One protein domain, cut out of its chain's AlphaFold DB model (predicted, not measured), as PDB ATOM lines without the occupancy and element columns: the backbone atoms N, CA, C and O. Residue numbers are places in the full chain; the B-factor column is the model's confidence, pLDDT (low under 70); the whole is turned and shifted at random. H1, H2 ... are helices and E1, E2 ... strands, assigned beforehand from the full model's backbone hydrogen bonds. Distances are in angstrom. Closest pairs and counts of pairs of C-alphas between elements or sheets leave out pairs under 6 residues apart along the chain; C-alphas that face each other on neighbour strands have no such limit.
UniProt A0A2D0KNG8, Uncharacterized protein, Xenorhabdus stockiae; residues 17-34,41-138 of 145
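What this domain is: This is residues 17 to 34 and 41 to 138 of the 145 residues of an uncharacterized protein of Xenorhabdus stockiae (UniProt A0A2D0KNG8). A small three-stranded sheet of E2, E3 and E4 sits in the middle, with the long helix H3 and the short H4 toward one end and a separate two-stranded ribbon of E1 and E5, with H1 beside E1, toward the other. Along the chain H5 joins E4 of the sheet to E5 of the ribbon, the short H2 is near H5, and residues 17 to 18 pair with E4. The printed part has 116 residues, with five named helices and five named strands in the order H1 E1 H2 E2 H3 E3 H4 E4 H5 E5; the class is mixed, helices and strands. The larger sheet has the order E2 E3 E4 and is mixed; the ribbon is antiparallel. The whole is compact, with a radius of gyration of the C-alphas of 15.0 A and spans of 40 by 36 by 26 A.

How they stand to each other: Residues 17 to 18 pair antiparallel with residues 118 to 119 of E4, residues 117 to 120. The closest C-alphas of H1, residues 22 to 33, and E1, residues 41 to 44, are those of Tyr 29 and Leu 41, 6.2 A apart. E1 is antiparallel to E5, residues 133 to 137, at 162 degrees, with N 41 and O 137 at 2.8 A. H2, residues 48 to 51, is close to but not clearly touching H5, residues 123 to 131; their closest C-alphas, Glu 50 and Met 128, are 7.6 A apart. E2, residues 56 to 58, is parallel to E3, residues 90 to 93, at 20 degrees, with N 92 and O 57 at 2.8 A. With H3, residues 64 to 78, they form a strand-helix-strand unit, two parallel neighbour strands with a helix between them in the chain, and its crossover is right-handed. E3 and E4 are antiparallel at 172 degrees, with N 91 and O 119 at 2.8 A. H3 and H5 are each only just on this sheet, with 5 pairs of C-alphas within 10 A, and only graze it. H3 only just touches H4, residues 99 to 102, with 3 pairs of C-alphas within 8 A, the closest Thr 75 and Val 102 at 6.5 A, and with its residues 75 to 78 alone. In H1, H3 and H5 every O i to N i+4 pair is within hydrogen-bond range; H2 and H4 are too short for such a pair.

Where its parts are: H1 begins at C-alpha 22, (228.532, 164.470, 161.929), and is 16.5 A long. H3 is 21.4 A, H5 12.4 A and E5 11.4 A long; E5 ends at C-alpha 137, (223.596, 175.955, 164.798).

The domain as a whole: The two C-alphas farthest apart, of His 64 and Lys 138, are 41.1 A apart. Residues 35 to 40 are not printed, and C-alphas 34 and 41 are 14.0 A apart across the cut. The links H3 to E3 and H4 to E4 are long. Mean pLDDT of the printed part is 91.9, and no printed residue is under 70.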
ATOM      1  N   TYR A  17     214.355 162.570 161.171       91.62
ATOM      2  CA  TYR A  17     215.544 161.802 160.797       91.62
ATOM      3  C   TYR A  17     216.787 162.410 161.434       91.62
ATOM      4  O   TYR A  17     217.063 163.597 161.251       91.62
ATOM      5  N   VAL A  18     217.560 161.579 162.126       94.75
ATOM      6  CA  VAL A  18     218.827 161.958 162.760       94.75
ATOM      7  C   VAL A  18     219.939 161.003 162.363       94.75
ATOM      8  O   VAL A  18     219.703 159.921 161.827       94.75
ATOM      9  N   THR A  19     221.174 161.410 162.626       95.94
ATOM     10  CA  THR A  19     222.342 160.562 162.425       95.94
ATOM     11  C   THR A  19     223.392 160.822 163.496       95.94
ATOM     12  O   THR A  19     223.493 161.929 164.022       95.94
ATOM     13  N   THR A  20     224.177 159.796 163.807       95.12
ATOM     14  CA  THR A  20     225.374 159.876 164.648       95.12
ATOM     15  C   THR A  20     226.615 160.311 163.859       95.12
ATOM     16  O   THR A  20     227.631 160.649 164.461       95.12
ATOM     17  N   ILE A  21     226.546 160.338 162.520       95.12
ATOM     18  CA  ILE A  21     227.648 160.747 161.641       95.12
ATOM     19  C   ILE A  21     227.567 162.257 161.408       95.12
ATOM     20  O   ILE A  21     226.679 162.746 160.703       95.12
ATOM     21  N   ARG A  22     228.513 163.004 161.983       93.62
ATOM     22  CA  ARG A  22     228.532 164.470 161.929       93.62
ATOM     23  C   ARG A  22     228.591 164.999 160.497       93.62
ATOM     24  O   ARG A  22     227.791 165.855 160.134       93.62
ATOM     25  N   GLU A  23     229.500 164.473 159.688       93.50
ATOM     26  CA  GLU A  23     229.729 164.912 158.308       93.50
ATOM     27  C   GLU A  23     228.466 164.727 157.462       93.50
ATOM     28  O   GLU A  23     228.130 165.559 156.622       93.50
ATOM     29  N   GLN A  24     227.715 163.656 157.727       94.00
ATOM     30  CA  GLN A  24     226.450 163.388 157.059       94.00
ATOM     31  C   GLN A  24     225.368 164.400 157.465       94.00
ATOM     32  O   GLN A  24     224.616 164.864 156.607       94.00
ATOM     33  N   ALA A  25     225.290 164.764 158.750       94.12
ATOM     34  CA  ALA A  25     224.360 165.788 159.228       94.12
ATOM     35  C   ALA A  25     224.684 167.170 158.635       94.12
ATOM     36  O   ALA A  25     223.781 167.882 158.190       94.12
ATOM     37  N   GLU A  26     225.968 167.527 158.565       93.50
ATOM     38  CA  GLU A  26     226.441 168.757 157.924       93.50
ATOM     39  C   GLU A  26     226.113 168.768 156.423       93.50
ATOM     40  O   GLU A  26     225.580 169.747 155.904       93.50
ATOM     41  N   ASP A  27     226.328 167.660 155.719       92.12
ATOM     42  CA  ASP A  27     225.977 167.519 154.305       92.12
ATOM     43  C   ASP A  27     224.452 167.606 154.069       92.12
ATOM     44  O   ASP A  27     224.000 168.254 153.119       92.12
ATOM     45  N   TRP A  28     223.615 167.044 154.951       91.31
ATOM     46  CA  TRP A  28     222.162 167.276 154.922       91.31
ATOM     47  C   TRP A  28     221.818 168.758 155.075       91.31
ATOM     48  O   TRP A  28     221.030 169.288 154.286       91.31
ATOM     49  N   TYR A  29     222.431 169.417 156.056       92.31
ATOM     50  CA  TYR A  29     222.247 170.832 156.351       92.31
ATOM     51  C   TYR A  29     222.644 171.723 155.164       92.31
ATOM     52  O   TYR A  29     221.801 172.452 154.637       92.31
ATOM     53  N   TYR A  30     223.862 171.590 154.633       91.69
ATOM     54  CA  TYR A  30     224.333 172.376 153.488       91.69
ATOM     55  C   TYR A  30     223.542 172.108 152.206       91.69
ATOM     56  O   TYR A  30     223.302 173.020 151.414       91.69
ATOM     57  N   ARG A  31     223.075 170.873 151.976       89.50
ATOM     58  CA  ARG A  31     222.182 170.588 150.841       89.50
ATOM     59  C   ARG A  31     220.828 171.272 150.971       89.50
ATOM     60  O   ARG A  31     220.254 171.641 149.946       89.50
ATOM     61  N   LYS A  32     220.305 171.404 152.190       88.69
ATOM     62  CA  LYS A  32     219.036 172.086 152.462       88.69
ATOM     63  C   LYS A  32     219.172 173.599 152.369       88.69
ATOM     64  O   LYS A  32     218.308 174.213 151.750       88.69
ATOM     65  N   LEU A  33     220.286 174.158 152.838       88.69
ATOM     66  CA  LEU A  33     220.593 175.589 152.744       88.69
ATOM     67  C   LEU A  33     220.512 176.149 151.322       88.69
ATOM     68  O   LEU A  33     220.110 177.291 151.135       88.69
ATOM     69  N   LYS A  34     220.816 175.332 150.305       88.19
ATOM     70  CA  LYS A  34     220.667 175.710 148.886       88.19
ATOM     71  C   LYS A  34     219.241 176.120 148.499       88.19
ATOM     72  O   LYS A  34     219.061 176.728 147.450       88.19
ATOM     73  N   LEU A  41     221.094 173.280 161.976       93.44
ATOM     74  CA  LEU A  41     221.715 172.020 162.366       93.44
ATOM     75  C   LEU A  41     221.527 171.814 163.873       93.44
ATOM     76  O   LEU A  41     221.963 172.634 164.678       93.44
ATOM     77  N   TYR A  42     220.880 170.717 164.254       94.75
ATOM     78  CA  TYR A  42     220.570 170.391 165.646       94.75
ATOM     79  C   TYR A  42     221.512 169.297 166.151       94.75
ATOM     80  O   TYR A  42     221.732 168.304 165.456       94.75
ATOM     81  N   LYS A  43     222.041 169.461 167.366       96.38
ATOM     82  CA  LYS A  43     222.815 168.433 168.071       96.38
ATOM     83  C   LYS A  43     222.037 167.971 169.291       96.38
ATOM     84  O   LYS A  43     221.611 168.792 170.103       96.38
ATOM     85  N   PHE A  44     221.935 166.660 169.444       96.69
ATOM     86  CA  PHE A  44     221.288 166.019 170.578       96.69
ATOM     87  C   PHE A  44     222.296 165.152 171.327       96.69
ATOM     88  O   PHE A  44     223.165 164.539 170.706       96.69
ATOM     89  N   GLU A  45     222.162 165.081 172.645       96.62
ATOM     90  CA  GLU A  45     222.925 164.163 173.495       96.62
ATOM     91  C   GLU A  45     221.951 163.234 174.212       96.62
ATOM     92  O   GLU A  45     221.522 163.485 175.335       96.62
ATOM     93  N   VAL A  46     221.563 162.167 173.513       95.94
ATOM     94  CA  VAL A  46     220.602 161.184 174.011       95.94
ATOM     95  C   VAL A  46     221.342 160.003 174.651       95.94
ATOM     96  O   VAL A  46     222.097 159.317 173.960       95.94
ATOM     97  N   PRO A  47     221.114 159.701 175.942       95.94
ATOM     98  CA  PRO A  47     221.645 158.496 176.562       95.94
ATOM     99  C   PRO A  47     221.077 157.223 175.921       95.94
ATOM    100  O   PRO A  47     219.876 157.128 175.662       95.94
ATOM    101  N   ASN A  48     221.901 156.180 175.783       93.75
ATOM    102  CA  ASN A  48     221.443 154.875 175.283       93.75
ATOM    103  C   ASN A  48     220.280 154.298 176.111       93.75
ATOM    104  O   ASN A  48     219.414 153.620 175.568       93.75
ATOM    105  N   SER A  49     220.225 154.596 177.414       96.50
ATOM    106  CA  SER A  49     219.122 154.193 178.294       96.50
ATOM    107  C   SER A  49     217.787 154.855 177.950       96.50
ATOM    108  O   SER A  49     216.744 154.287 178.253       96.50
ATOM    109  N   GLU A  50     217.797 156.048 177.348       95.62
ATOM    110  CA  GLU A  50     216.587 156.715 176.858       95.62
ATOM    111  C   GLU A  50     216.171 156.149 175.499       95.62
ATOM    112  O   GLU A  50     214.993 155.859 175.306       95.62
ATOM    113  N   LEU A  51     217.129 155.905 174.593       94.00
ATOM    114  CA  LEU A  51     216.858 155.237 173.310       94.00
ATOM    115  C   LEU A  51     216.270 153.838 173.503       94.00
ATOM    116  O   LEU A  51     215.340 153.467 172.797       94.00
ATOM    117  N   ALA A  52     216.753 153.090 174.497       94.69
ATOM    118  CA  ALA A  52     216.258 151.752 174.818       94.69
ATOM    119  C   ALA A  52     214.786 151.721 175.277       94.69
ATOM    120  O   ALA A  52     214.198 150.644 175.349       94.69
ATOM    121  N   LYS A  53     214.182 152.875 175.596       95.56
ATOM    122  CA  LYS A  53     212.748 152.978 175.924       95.56
ATOM    123  C   LYS A  53     211.855 153.017 174.684       95.56
ATOM    124  O   LYS A  53     210.639 152.936 174.834       95.56
ATOM    125  N   LEU A  54     212.437 153.195 173.500       95.19
ATOM    126  CA  LEU A  54     211.730 153.228 172.225       95.19
ATOM    127  C   LEU A  54     211.804 151.855 171.551       95.19
ATOM    128  O   LEU A  54     212.848 151.201 171.542       95.19
ATOM    129  N   ASN A  55     210.707 151.442 170.923       95.75
ATOM    130  CA  ASN A  55     210.659 150.275 170.053       95.75
ATOM    131  C   ASN A  55     211.287 150.610 168.691       95.75
ATOM    132  O   ASN A  55     210.587 150.932 167.725       95.75
ATOM    133  N   ILE A  56     212.618 150.578 168.627       95.06
ATOM    134  CA  ILE A  56     213.385 150.851 167.409       95.06
ATOM    135  C   ILE A  56     213.650 149.543 166.663       95.06
ATOM    136  O   ILE A  56     214.206 148.592 167.216       95.06
ATOM    137  N   LYS A  57     213.296 149.508 165.378       94.69
ATOM    138  CA  LYS A  57     213.700 148.429 164.478       94.69
ATOM    139  C   LYS A  57     215.143 148.641 164.029       94.69
ATOM    140  O   LYS A  57     215.425 149.613 163.336       94.69
ATOM    141  N   TYR A  58     216.021 147.698 164.352       94.06
ATOM    142  CA  TYR A  58     217.411 147.694 163.892       94.06
ATOM    143  C   TYR A  58     217.573 146.776 162.682       94.06
ATOM    144  O   TYR A  58     217.148 145.621 162.717       94.06
ATOM    145  N   ILE A  59     218.194 147.283 161.620       92.56
ATOM    146  CA  ILE A  59     218.449 146.529 160.391       92.56
ATOM    147  C   ILE A  59     219.911 146.055 160.376       92.56
ATOM    148  O   ILE A  59     220.822 146.842 160.119       92.56
ATOM    149  N   ASP A  60     220.147 144.759 160.604       88.81
ATOM    150  CA  ASP A  60     221.502 144.185 160.598       88.81
ATOM    151  C   ASP A  60     221.970 143.784 159.189       88.81
ATOM    152  O   ASP A  60     221.758 142.662 158.716       88.81
ATOM    153  N   LEU A  61     222.676 144.702 158.526       87.88
ATOM    154  CA  LEU A  61     223.228 144.500 157.181       87.88
ATOM    155  C   LEU A  61     224.327 143.432 157.089       87.88
ATOM    156  O   LEU A  61     224.702 143.066 155.974       87.88
ATOM    157  N   ASN A  62     224.859 142.938 158.212       86.75
ATOM    158  CA  ASN A  62     225.880 141.885 158.191       86.75
ATOM    159  C   ASN A  62     225.293 140.517 157.829       86.75
ATOM    160  O   ASN A  62     226.029 139.565 157.566       86.75
ATOM    161  N   THR A  63     223.963 140.415 157.780       86.00
ATOM    162  CA  THR A  63     223.251 139.214 157.361       86.00
ATOM    163  C   THR A  63     222.669 139.382 155.961       86.00
ATOM    164  O   THR A  63     222.243 140.464 155.551       86.00
ATOM    165  N   HIS A  64     222.592 138.279 155.212       81.94
ATOM    166  CA  HIS A  64     221.918 138.286 153.912       81.94
ATOM    167  C   HIS A  64     220.443 138.699 154.043       81.94
ATOM    168  O   HIS A  64     219.942 139.474 153.228       81.94
ATOM    169  N   SER A  65     219.772 138.228 155.098       89.50
ATOM    170  CA  SER A  65     218.392 138.586 155.432       89.50
ATOM    171  C   SER A  65     218.230 140.074 155.734       89.50
ATOM    172  O   SER A  65     217.264 140.668 155.271       89.50
ATOM    173  N   GLY A  66     219.176 140.704 156.434       91.62
ATOM    174  CA  GLY A  66     219.086 142.127 156.761       91.62
ATOM    175  C   GLY A  66     219.275 143.037 155.548       91.62
ATOM    176  O   GLY A  66     218.572 144.034 155.416       91.62
ATOM    177  N   MET A  67     220.139 142.670 154.593       90.75
ATOM    178  CA  MET A  67     220.235 143.393 153.314       90.75
ATOM    179  C   MET A  67     218.937 143.290 152.494       90.75
ATOM    180  O   MET A  67     218.513 144.266 151.872       90.75
ATOM    181  N   GLN A  68     218.301 142.114 152.478       93.25
ATOM    182  CA  GLN A  68     217.010 141.922 151.811       93.25
ATOM    183  C   GLN A  68     215.904 142.731 152.497       93.25
ATOM    184  O   GLN A  68     215.178 143.462 151.828       93.25
ATOM    185  N   GLU A  69     215.831 142.663 153.825       94.62
ATOM    186  CA  GLU A  69     214.882 143.425 154.634       94.62
ATOM    187  C   GLU A  69     215.039 144.933 154.418       94.62
ATOM    188  O   GLU A  69     214.058 145.622 154.135       94.62
ATOM    189  N   TRP A  70     216.271 145.442 154.469       95.25
ATOM    190  CA  TRP A  70     216.573 146.838 154.169       95.25
ATOM    191  C   TRP A  70     216.069 147.242 152.782       95.25
ATOM    192  O   TRP A  70     215.371 148.247 152.628       95.25
ATOM    193  N   SER A  71     216.410 146.443 151.768       94.44
ATOM    194  CA  SER A  71     216.028 146.692 150.381       94.44
ATOM    195  C   SER A  71     214.506 146.759 150.223       94.44
ATOM    196  O   SER A  71     213.992 147.640 149.527       94.44
ATOM    197  N   ASP A  72     213.782 145.857 150.880       94.19
ATOM    198  CA  ASP A  72     212.325 145.803 150.843       94.19
ATOM    199  C   ASP A  72     211.689 146.999 151.550       94.19
ATOM    200  O   ASP A  72     210.786 147.622 150.983       94.19
ATOM    201  N   ILE A  73     212.170 147.351 152.748       94.38
ATOM    202  CA  ILE A  73     211.688 148.513 153.506       94.38
ATOM    203  C   ILE A  73     211.869 149.779 152.674       94.38
ATOM    204  O   ILE A  73     210.906 150.505 152.455       94.38
ATOM    205  N   VAL A  74     213.073 150.004 152.147       93.31
ATOM    206  CA  VAL A  74     213.393 151.202 151.367       93.31
ATOM    207  C   VAL A  74     212.584 151.269 150.075       93.31
ATOM    208  O   VAL A  74     212.075 152.330 149.714       93.31
ATOM    209  N   THR A  75     212.438 150.147 149.368       92.94
ATOM    210  CA  THR A  75     211.660 150.106 148.123       92.94
ATOM    211  C   THR A  75     210.194 150.432 148.389       92.94
ATOM    212  O   THR A  75     209.637 151.312 147.733       92.94
ATOM    213  N   LYS A  76     209.582 149.777 149.382       92.12
ATOM    214  CA  LYS A  76     208.186 150.020 149.763       92.12
ATOM    215  C   LYS A  76     207.994 151.425 150.339       92.12
ATOM    216  O   LYS A  76     206.999 152.075 150.027       92.12
ATOM    217  N   GLY A  77     208.956 151.925 151.118       90.81
ATOM    218  CA  GLY A  77     208.960 153.277 151.680       90.81
ATOM    219  C   GLY A  77     208.939 154.319 150.572       90.81
ATOM    220  O   GLY A  77     208.041 155.154 150.520       90.81
ATOM    221  N   ARG A  78     209.830 154.176 149.580       88.81
ATOM    222  CA  ARG A  78     209.877 155.040 148.388       88.81
ATOM    223  C   ARG A  78     208.671 154.913 147.458       88.81
ATOM    224  O   ARG A  78     208.440 155.809 146.655       88.81
ATOM    225  N   GLN A  79     207.905 153.834 147.558       87.38
ATOM    226  CA  GLN A  79     206.656 153.642 146.819       87.38
ATOM    227  C   GLN A  79     205.416 154.070 147.618       87.38
ATOM    228  O   GLN A  79     204.314 154.038 147.077       87.38
ATOM    229  N   GLY A  80     205.568 154.455 148.890       87.38
ATOM    230  CA  GLY A  80     204.443 154.773 149.776       87.38
ATOM    231  C   GLY A  80     203.597 153.555 150.168       87.38
ATOM    232  O   GLY A  80     202.480 153.711 150.652       87.38
ATOM    233  N   THR A  81     204.110 152.339 149.967       89.50
ATOM    234  CA  THR A  81     203.418 151.063 150.232       89.50
ATOM    235  C   THR A  81     203.943 150.354 151.478       89.50
ATOM    236  O   THR A  81     203.522 149.238 151.785       89.50
ATOM    237  N   LEU A  82     204.872 150.984 152.202       91.31
ATOM    238  CA  LEU A  82     205.473 150.420 153.402       91.31
ATOM    239  C   LEU A  82     204.440 150.242 154.512       91.31
ATOM    240  O   LEU A  82     203.781 151.187 154.947       91.31
ATOM    241  N   ILE A  83     204.338 149.001 154.973       90.00
ATOM    242  CA  ILE A  83     203.574 148.594 156.144       90.00
ATOM    243  C   ILE A  83     204.526 147.758 156.991       90.00
ATOM    244  O   ILE A  83     205.044 146.745 156.518       90.00
ATOM    245  N   TYR A  84     204.771 148.215 158.213       90.38
ATOM    246  CA  TYR A  84     205.500 147.444 159.207       90.38
ATOM    247  C   TYR A  84     204.602 146.358 159.806       90.38
ATOM    248  O   TYR A  84     203.381 146.499 159.851       90.38
ATOM    249  N   ASP A  85     205.221 145.272 160.253       90.06
ATOM    250  CA  ASP A  85     204.566 144.143 160.918       90.06
ATOM    251  C   ASP A  85     203.984 144.513 162.290       90.06
ATOM    252  O   ASP A  85     202.978 143.952 162.716       90.06
ATOM    253  N   GLN A  86     204.585 145.501 162.948       89.44
ATOM    254  CA  GLN A  86     204.149 146.072 164.217       89.44
ATOM    255  C   GLN A  86     204.423 147.586 164.240       89.44
ATOM    256  O   GLN A  86     205.208 148.080 163.423       89.44
ATOM    257  N   PRO A  87     203.790 148.355 165.143       87.88
ATOM    258  CA  PRO A  87     204.135 149.759 165.315       87.88
ATOM    259  C   PRO A  87     205.540 149.893 165.920       87.88
ATOM    260  O   PRO A  87     205.790 149.443 167.039       87.88
ATOM    261  N   TYR A  88     206.446 150.531 165.182       92.38
ATOM    262  CA  TYR A  88     207.767 150.926 165.668       92.38
ATOM    263  C   TYR A  88     207.790 152.424 165.964       92.38
ATOM    264  O   TYR A  88     207.204 153.217 165.226       92.38
ATOM    265  N   ASP A  89     208.520 152.809 167.007       93.56
ATOM    266  CA  ASP A  89     208.826 154.213 167.292       93.56
ATOM    267  C   ASP A  89     209.804 154.790 166.271       93.56
ATOM    268  O   ASP A  89     209.754 155.979 165.950       93.56
ATOM    269  N   GLY A  90     210.678 153.935 165.734       93.50
ATOM    270  CA  GLY A  90     211.609 154.304 164.686       93.50
ATOM    271  C   GLY A  90     212.319 153.128 164.032       93.50
ATOM    272  O   GLY A  90     212.180 151.980 164.450       93.50
ATOM    273  N   VAL A  91     213.092 153.432 162.993       95.06
ATOM    274  CA  VAL A  91     213.935 152.474 162.271       95.06
ATOM    275  C   VAL A  91     215.351 153.017 162.160       95.06
ATOM    276  O   VAL A  91     215.554 154.140 161.697       95.06
ATOM    277  N   ASP A  92     216.309 152.198 162.578       94.81
ATOM    278  CA  ASP A  92     217.744 152.441 162.506       94.81
ATOM    279  C   ASP A  92     218.344 151.609 161.366       94.81
ATOM    280  O   ASP A  92     218.169 150.384 161.287       94.81
ATOM    281  N   GLY A  93     219.025 152.287 160.449       94.31
ATOM    282  CA  GLY A  93     219.716 151.629 159.356       94.31
ATOM    283  C   GLY A  93     220.463 152.597 158.446       94.31
ATOM    284  O   GLY A  93     220.521 153.802 158.689       94.31
ATOM    285  N   PRO A  94     221.052 152.100 157.354       93.44
ATOM    286  CA  PRO A  94     221.796 152.934 156.421       93.44
ATOM    287  C   PRO A  94     220.859 153.741 155.508       93.44
ATOM    288  O   PRO A  94     219.678 153.418 155.318       93.44
ATOM    289  N   MET A  95     221.412 154.770 154.869       91.50
ATOM    290  CA  MET A  95     220.703 155.568 153.871       91.50
ATOM    291  C   MET A  95     220.630 154.904 152.496       91.50
ATOM    292  O   MET A  95     221.553 154.210 152.056       91.50
ATOM    293  N   LEU A  96     219.557 155.216 151.759       92.31
ATOM    294  CA  LEU A  96     219.459 154.913 150.334       92.31
ATOM    295  C   LEU A  96     220.331 155.856 149.494       92.31
ATOM    296  O   LEU A  96     220.128 157.071 149.444       92.31
ATOM    297  N   GLY A  97     221.227 155.266 148.714       88.88
ATOM    298  CA  GLY A  97     221.917 155.912 147.609       88.88
ATOM    299  C   GLY A  97     220.996 156.120 146.402       88.88
ATOM    300  O   GLY A  97     220.346 155.196 145.916       88.88
ATOM    301  N   ASN A  98     220.980 157.348 145.878       86.38
ATOM    302  CA  ASN A  98     220.234 157.758 144.681       86.38
ATOM    303  C   ASN A  98     218.754 157.293 144.640       86.38
ATOM    304  O   ASN A  98     218.386 156.433 143.825       86.38
ATOM    305  N   PRO A  99     217.860 157.934 145.419       86.56
ATOM    306  CA  PRO A  99     216.444 157.563 145.487       86.56
ATOM    307  C   PRO A  99     215.710 157.531 144.141       86.56
ATOM    308  O   PRO A  99     214.817 156.712 143.928       86.56
ATOM    309  N   LYS A 100     216.123 158.373 143.182       87.31
ATOM    310  CA  LYS A 100     215.520 158.434 141.841       87.31
ATOM    311  C   LYS A 100     215.643 157.120 141.069       87.31
ATOM    312  O   LYS A 100     214.824 156.864 140.193       87.31
ATOM    313  N   SER A 101     216.663 156.307 141.342       88.69
ATOM    314  CA  SER A 101     216.828 155.007 140.683       88.69
ATOM    315  C   SER A 101     215.811 153.982 141.181       88.69
ATOM    316  O   SER A 101     215.265 153.234 140.371       88.69
ATOM    317  N   VAL A 102     215.511 153.987 142.481       90.12
ATOM    318  CA  VAL A 102     214.528 153.079 143.093       90.12
ATOM    319  C   VAL A 102     213.116 153.406 142.628       90.12
ATOM    320  O   VAL A 102     212.377 152.510 142.232       90.12
ATOM    321  N   LEU A 103     212.783 154.696 142.528       87.06
ATOM    322  CA  LEU A 103     211.518 155.151 141.935       87.06
ATOM    323  C   LEU A 103     211.342 154.720 140.465       87.06
ATOM    324  O   LEU A 103     210.226 154.682 139.963       87.06
ATOM    325  N   LYS A 104     212.435 154.370 139.774       89.31
ATOM    326  CA  LYS A 104     212.436 153.816 138.408       89.31
ATOM    327  C   LYS A 104     212.497 152.279 138.378       89.31
ATOM    328  O   LYS A 104     212.789 151.709 137.331       89.31
ATOM    329  N   GLY A 105     212.287 151.610 139.512       87.69
ATOM    330  CA  GLY A 105     212.275 150.148 139.627       87.69
ATOM    331  C   GLY A 105     213.653 149.487 139.726       87.69
ATOM    332  O   GLY A 105     213.748 148.264 139.642       87.69
ATOM    333  N   LYS A 106     214.741 150.252 139.895       91.81
ATOM    334  CA  LYS A 106     216.064 149.659 140.150       91.81
ATOM    335  C   LYS A 106     216.180 149.211 141.605       91.81
ATOM    336  O   LYS A 106     215.597 149.821 142.495       91.81
ATOM    337  N   LYS A 107     217.011 148.193 141.845       90.75
ATOM    338  CA  LYS A 107     217.341 147.750 143.204       90.75
ATOM    339  C   LYS A 107     217.977 148.893 144.013       90.75
ATOM    340  O   LYS A 107     218.828 149.602 143.457       90.75
ATOM    341  N   PRO A 108     217.597 149.059 145.290       92.88
ATOM    342  CA  PRO A 108     218.207 150.042 146.173       92.88
ATOM    343  C   PRO A 108     219.685 149.719 146.397       92.88
ATOM    344  O   PRO A 108     220.117 148.566 146.325       92.88
ATOM    345  N   ARG A 109     220.478 150.765 146.619       93.38
ATOM    346  CA  ARG A 109     221.913 150.671 146.900       93.38
ATOM    347  C   ARG A 109     222.236 151.550 148.090       93.38
ATOM    348  O   ARG A 109     221.628 152.606 148.227       93.38
ATOM    349  N   LEU A 110     223.168 151.119 148.925       92.06
ATOM    350  CA  LEU A 110     223.667 151.925 150.034       92.06
ATOM    351  C   LEU A 110     224.386 153.176 149.506       92.06
ATOM    352  O   LEU A 110     224.878 153.184 148.373       92.06
ATOM    353  N   VAL A 111     224.458 154.226 150.324       89.62
ATOM    354  CA  VAL A 111     225.374 155.349 150.075       89.62
ATOM    355  C   VAL A 111     226.820 154.840 150.124       89.62
ATOM    356  O   VAL A 111     227.203 154.117 151.046       89.62
ATOM    357  N   GLU A 112     227.617 155.191 149.112       83.88
ATOM    358  CA  GLU A 112     229.043 154.848 149.059       83.88
ATOM    359  C   GLU A 112     229.807 155.510 150.215       83.88
ATOM    360  O   GLU A 112     229.544 156.659 150.555       83.88
ATOM    361  N   GLY A 113     230.749 154.784 150.823       82.00
ATOM    362  CA  GLY A 113     231.497 155.262 151.995       82.00
ATOM    363  C   GLY A 113     230.782 155.071 153.339       82.00
ATOM    364  O   GLY A 113     231.367 155.365 154.375       82.00
ATOM    365  N   GLY A 114     229.565 154.516 153.335       85.50
ATOM    366  CA  GLY A 114     228.775 154.283 154.543       85.50
ATOM    367  C   GLY A 114     227.816 155.433 154.852       85.50
ATOM    368  O   GLY A 114     227.958 156.552 154.370       85.50
ATOM    369  N   SER A 115     226.772 155.126 155.617       90.88
ATOM    370  CA  SER A 115     225.774 156.096 156.077       90.88
ATOM    371  C   SER A 115     224.956 155.494 157.209       90.88
ATOM    372  O   SER A 115     224.889 154.272 157.347       90.88
ATOM    373  N   HIS A 116     224.306 156.349 157.984       94.56
ATOM    374  CA  HIS A 116     223.428 155.936 159.070       94.56
ATOM    375  C   HIS A 116     222.265 156.913 159.189       94.56
ATOM    376  O   HIS A 116     222.456 158.123 159.088       94.56
ATOM    377  N   GLN A 117     221.065 156.413 159.432       94.25
ATOM    378  CA  GLN A 117     219.918 157.221 159.795       94.25
ATOM    379  C   GLN A 117     219.074 156.474 160.824       94.25
ATOM    380  O   GLN A 117     218.767 155.296 160.655       94.25
ATOM    381  N   LEU A 118     218.644 157.207 161.844       95.38
ATOM    382  CA  LEU A 118     217.542 156.812 162.704       95.38
ATOM    383  C   LEU A 118     216.341 157.668 162.311       95.38
ATOM    384  O   LEU A 118     216.381 158.895 162.425       95.38
ATOM    385  N   ALA A 119     215.295 157.018 161.814       93.88
ATOM    386  CA  ALA A 119     214.027 157.649 161.488       93.88
ATOM    387  C   ALA A 119     213.035 157.403 162.621       93.88
ATOM    388  O   ALA A 119     212.736 156.252 162.917       93.88
ATOM    389  N   LEU A 120     212.530 158.463 163.240       93.12
ATOM    390  CA  LEU A 120     211.528 158.415 164.300       93.12
ATOM    391  C   LEU A 120     210.162 158.834 163.762       93.12
ATOM    392  O   LEU A 120     210.046 159.837 163.053       93.12
ATOM    393  N   PHE A 121     209.135 158.079 164.139       90.19
ATOM    394  CA  PHE A 121     207.751 158.274 163.699       90.19
ATOM    395  C   PHE A 121     206.785 158.512 164.859       90.19
ATOM    396  O   PHE A 121     205.660 158.951 164.630       90.19
ATOM    397  N   SER A 122     207.200 158.245 166.099       90.31
ATOM    398  CA  SER A 122     206.354 158.466 167.268       90.31
ATOM    399  C   SER A 122     206.577 159.833 167.909       90.31
ATOM    400  O   SER A 122     207.686 160.374 167.945       90.31
ATOM    401  N   GLN A 123     205.498 160.370 168.483       89.38
ATOM    402  CA  GLN A 123     205.549 161.581 169.298       89.38
ATOM    403  C   GLN A 123     206.491 161.406 170.497       89.38
ATOM    404  O   GLN A 123     207.279 162.299 170.791       89.38
ATOM    405  N   GLN A 124     206.473 160.233 171.139       91.38
ATOM    406  CA  GLN A 124     207.377 159.911 172.244       91.38
ATOM    407  C   GLN A 124     208.851 160.018 171.826       91.38
ATOM    408  O   GLN A 124     209.665 160.551 172.585       91.38
ATOM    409  N   GLY A 125     209.197 159.533 170.629       92.19
ATOM    410  CA  GLY A 125     210.540 159.661 170.070       92.19
ATOM    411  C   GLY A 125     210.941 161.120 169.857       92.19
ATOM    412  O   GLY A 125     212.019 161.524 170.290       92.19
ATOM    413  N   ALA A 126     210.061 161.925 169.255       91.00
ATOM    414  CA  ALA A 126     210.307 163.352 169.037       91.00
ATOM    415  C   ALA A 126     210.507 164.117 170.357       91.00
ATOM    416  O   ALA A 126     211.525 164.780 170.540       91.00
ATOM    417  N   GLU A 127     209.598 163.946 171.321       92.94
ATOM    418  CA  GLU A 127     209.689 164.594 172.635       92.94
ATOM    419  C   GLU A 127     210.942 164.170 173.411       92.94
ATOM    420  O   GLU A 127     211.509 164.954 174.175       92.94
ATOM    421  N   MET A 128     211.378 162.917 173.251       95.25
ATOM    422  CA  MET A 128     212.622 162.443 173.848       95.25
ATOM    423  C   MET A 128     213.824 163.197 173.281       95.25
ATOM    424  O   MET A 128     214.650 163.658 174.067       95.25
ATOM    425  N   PHE A 129     213.899 163.386 171.964       95.00
ATOM    426  CA  PHE A 129     214.972 164.168 171.353       95.00
ATOM    427  C   PHE A 129     214.917 165.640 171.768       95.00
ATOM    428  O   PHE A 129     215.950 166.191 172.138       95.00
ATOM    429  N   ASP A 130     213.734 166.253 171.818       94.00
ATOM    430  CA  ASP A 130     213.581 167.651 172.243       94.00
ATOM    431  C   ASP A 130     214.145 167.903 173.651       94.00
ATOM    432  O   ASP A 130     214.835 168.898 173.878       94.00
ATOM    433  N   ARG A 131     213.935 166.971 174.594       96.12
ATOM    434  CA  ARG A 131     214.494 167.064 175.958       96.12
ATOM    435  C   ARG A 131     216.022 166.981 176.014       96.12
ATOM    436  O   ARG A 131     216.609 167.402 177.004       96.12
ATOM    437  N   HIS A 132     216.645 166.425 174.980       96.31
ATOM    438  CA  HIS A 132     218.086 166.188 174.894       96.31
ATOM    439  C   HIS A 132     218.763 167.072 173.840       96.31
ATOM    440  O   HIS A 132     219.897 166.803 173.434       96.31
ATOM    441  N   LEU A 133     218.081 168.119 173.373       96.44
ATOM    442  CA  LEU A 133     218.662 169.119 172.491       96.44
ATOM    443  C   LEU A 133     219.732 169.917 173.246       96.44
ATOM    444  O   LEU A 133     219.436 170.572 174.242       96.44
ATOM    445  N   VAL A 134     220.966 169.895 172.741       96.38
ATOM    446  CA  VAL A 134     222.101 170.583 173.382       96.38
ATOM    447  C   VAL A 134     222.629 171.762 172.577       96.38
ATOM    448  O   VAL A 134     223.204 172.683 173.150       96.38
ATOM    449  N   SER A 135     222.439 171.775 171.255       93.50
ATOM    450  CA  SER A 135     222.801 172.941 170.449       93.50
ATOM    451  C   SER A 135     221.981 173.059 169.176       93.50
ATOM    452  O   SER A 135     221.614 172.062 168.552       93.50
ATOM    453  N   VAL A 136     221.780 174.304 168.750       92.75
ATOM    454  CA  VAL A 136     221.193 174.657 167.457       92.75
ATOM    455  C   VAL A 136     222.155 175.602 166.753       92.75
ATOM    456  O   VAL A 136     222.349 176.734 167.193       92.75
ATOM    457  N   THR A 137     222.741 175.143 165.657       90.00
ATOM    458  CA  THR A 137     223.596 175.955 164.798       90.00
ATOM    459  C   THR A 137     222.762 176.459 163.631       90.00
ATOM    460  O   THR A 137     222.313 175.688 162.783       90.00
ATOM    461  N   LYS A 138     222.540 177.768 163.604       81.44
ATOM    462  CA  LYS A 138     222.098 178.480 162.401       81.44
ATOM    463  C   LYS A 138     223.346 178.813 161.583       81.44
ATOM    464  O   LYS A 138     224.447 178.710 162.124       81.44
TER     465      LYS A 138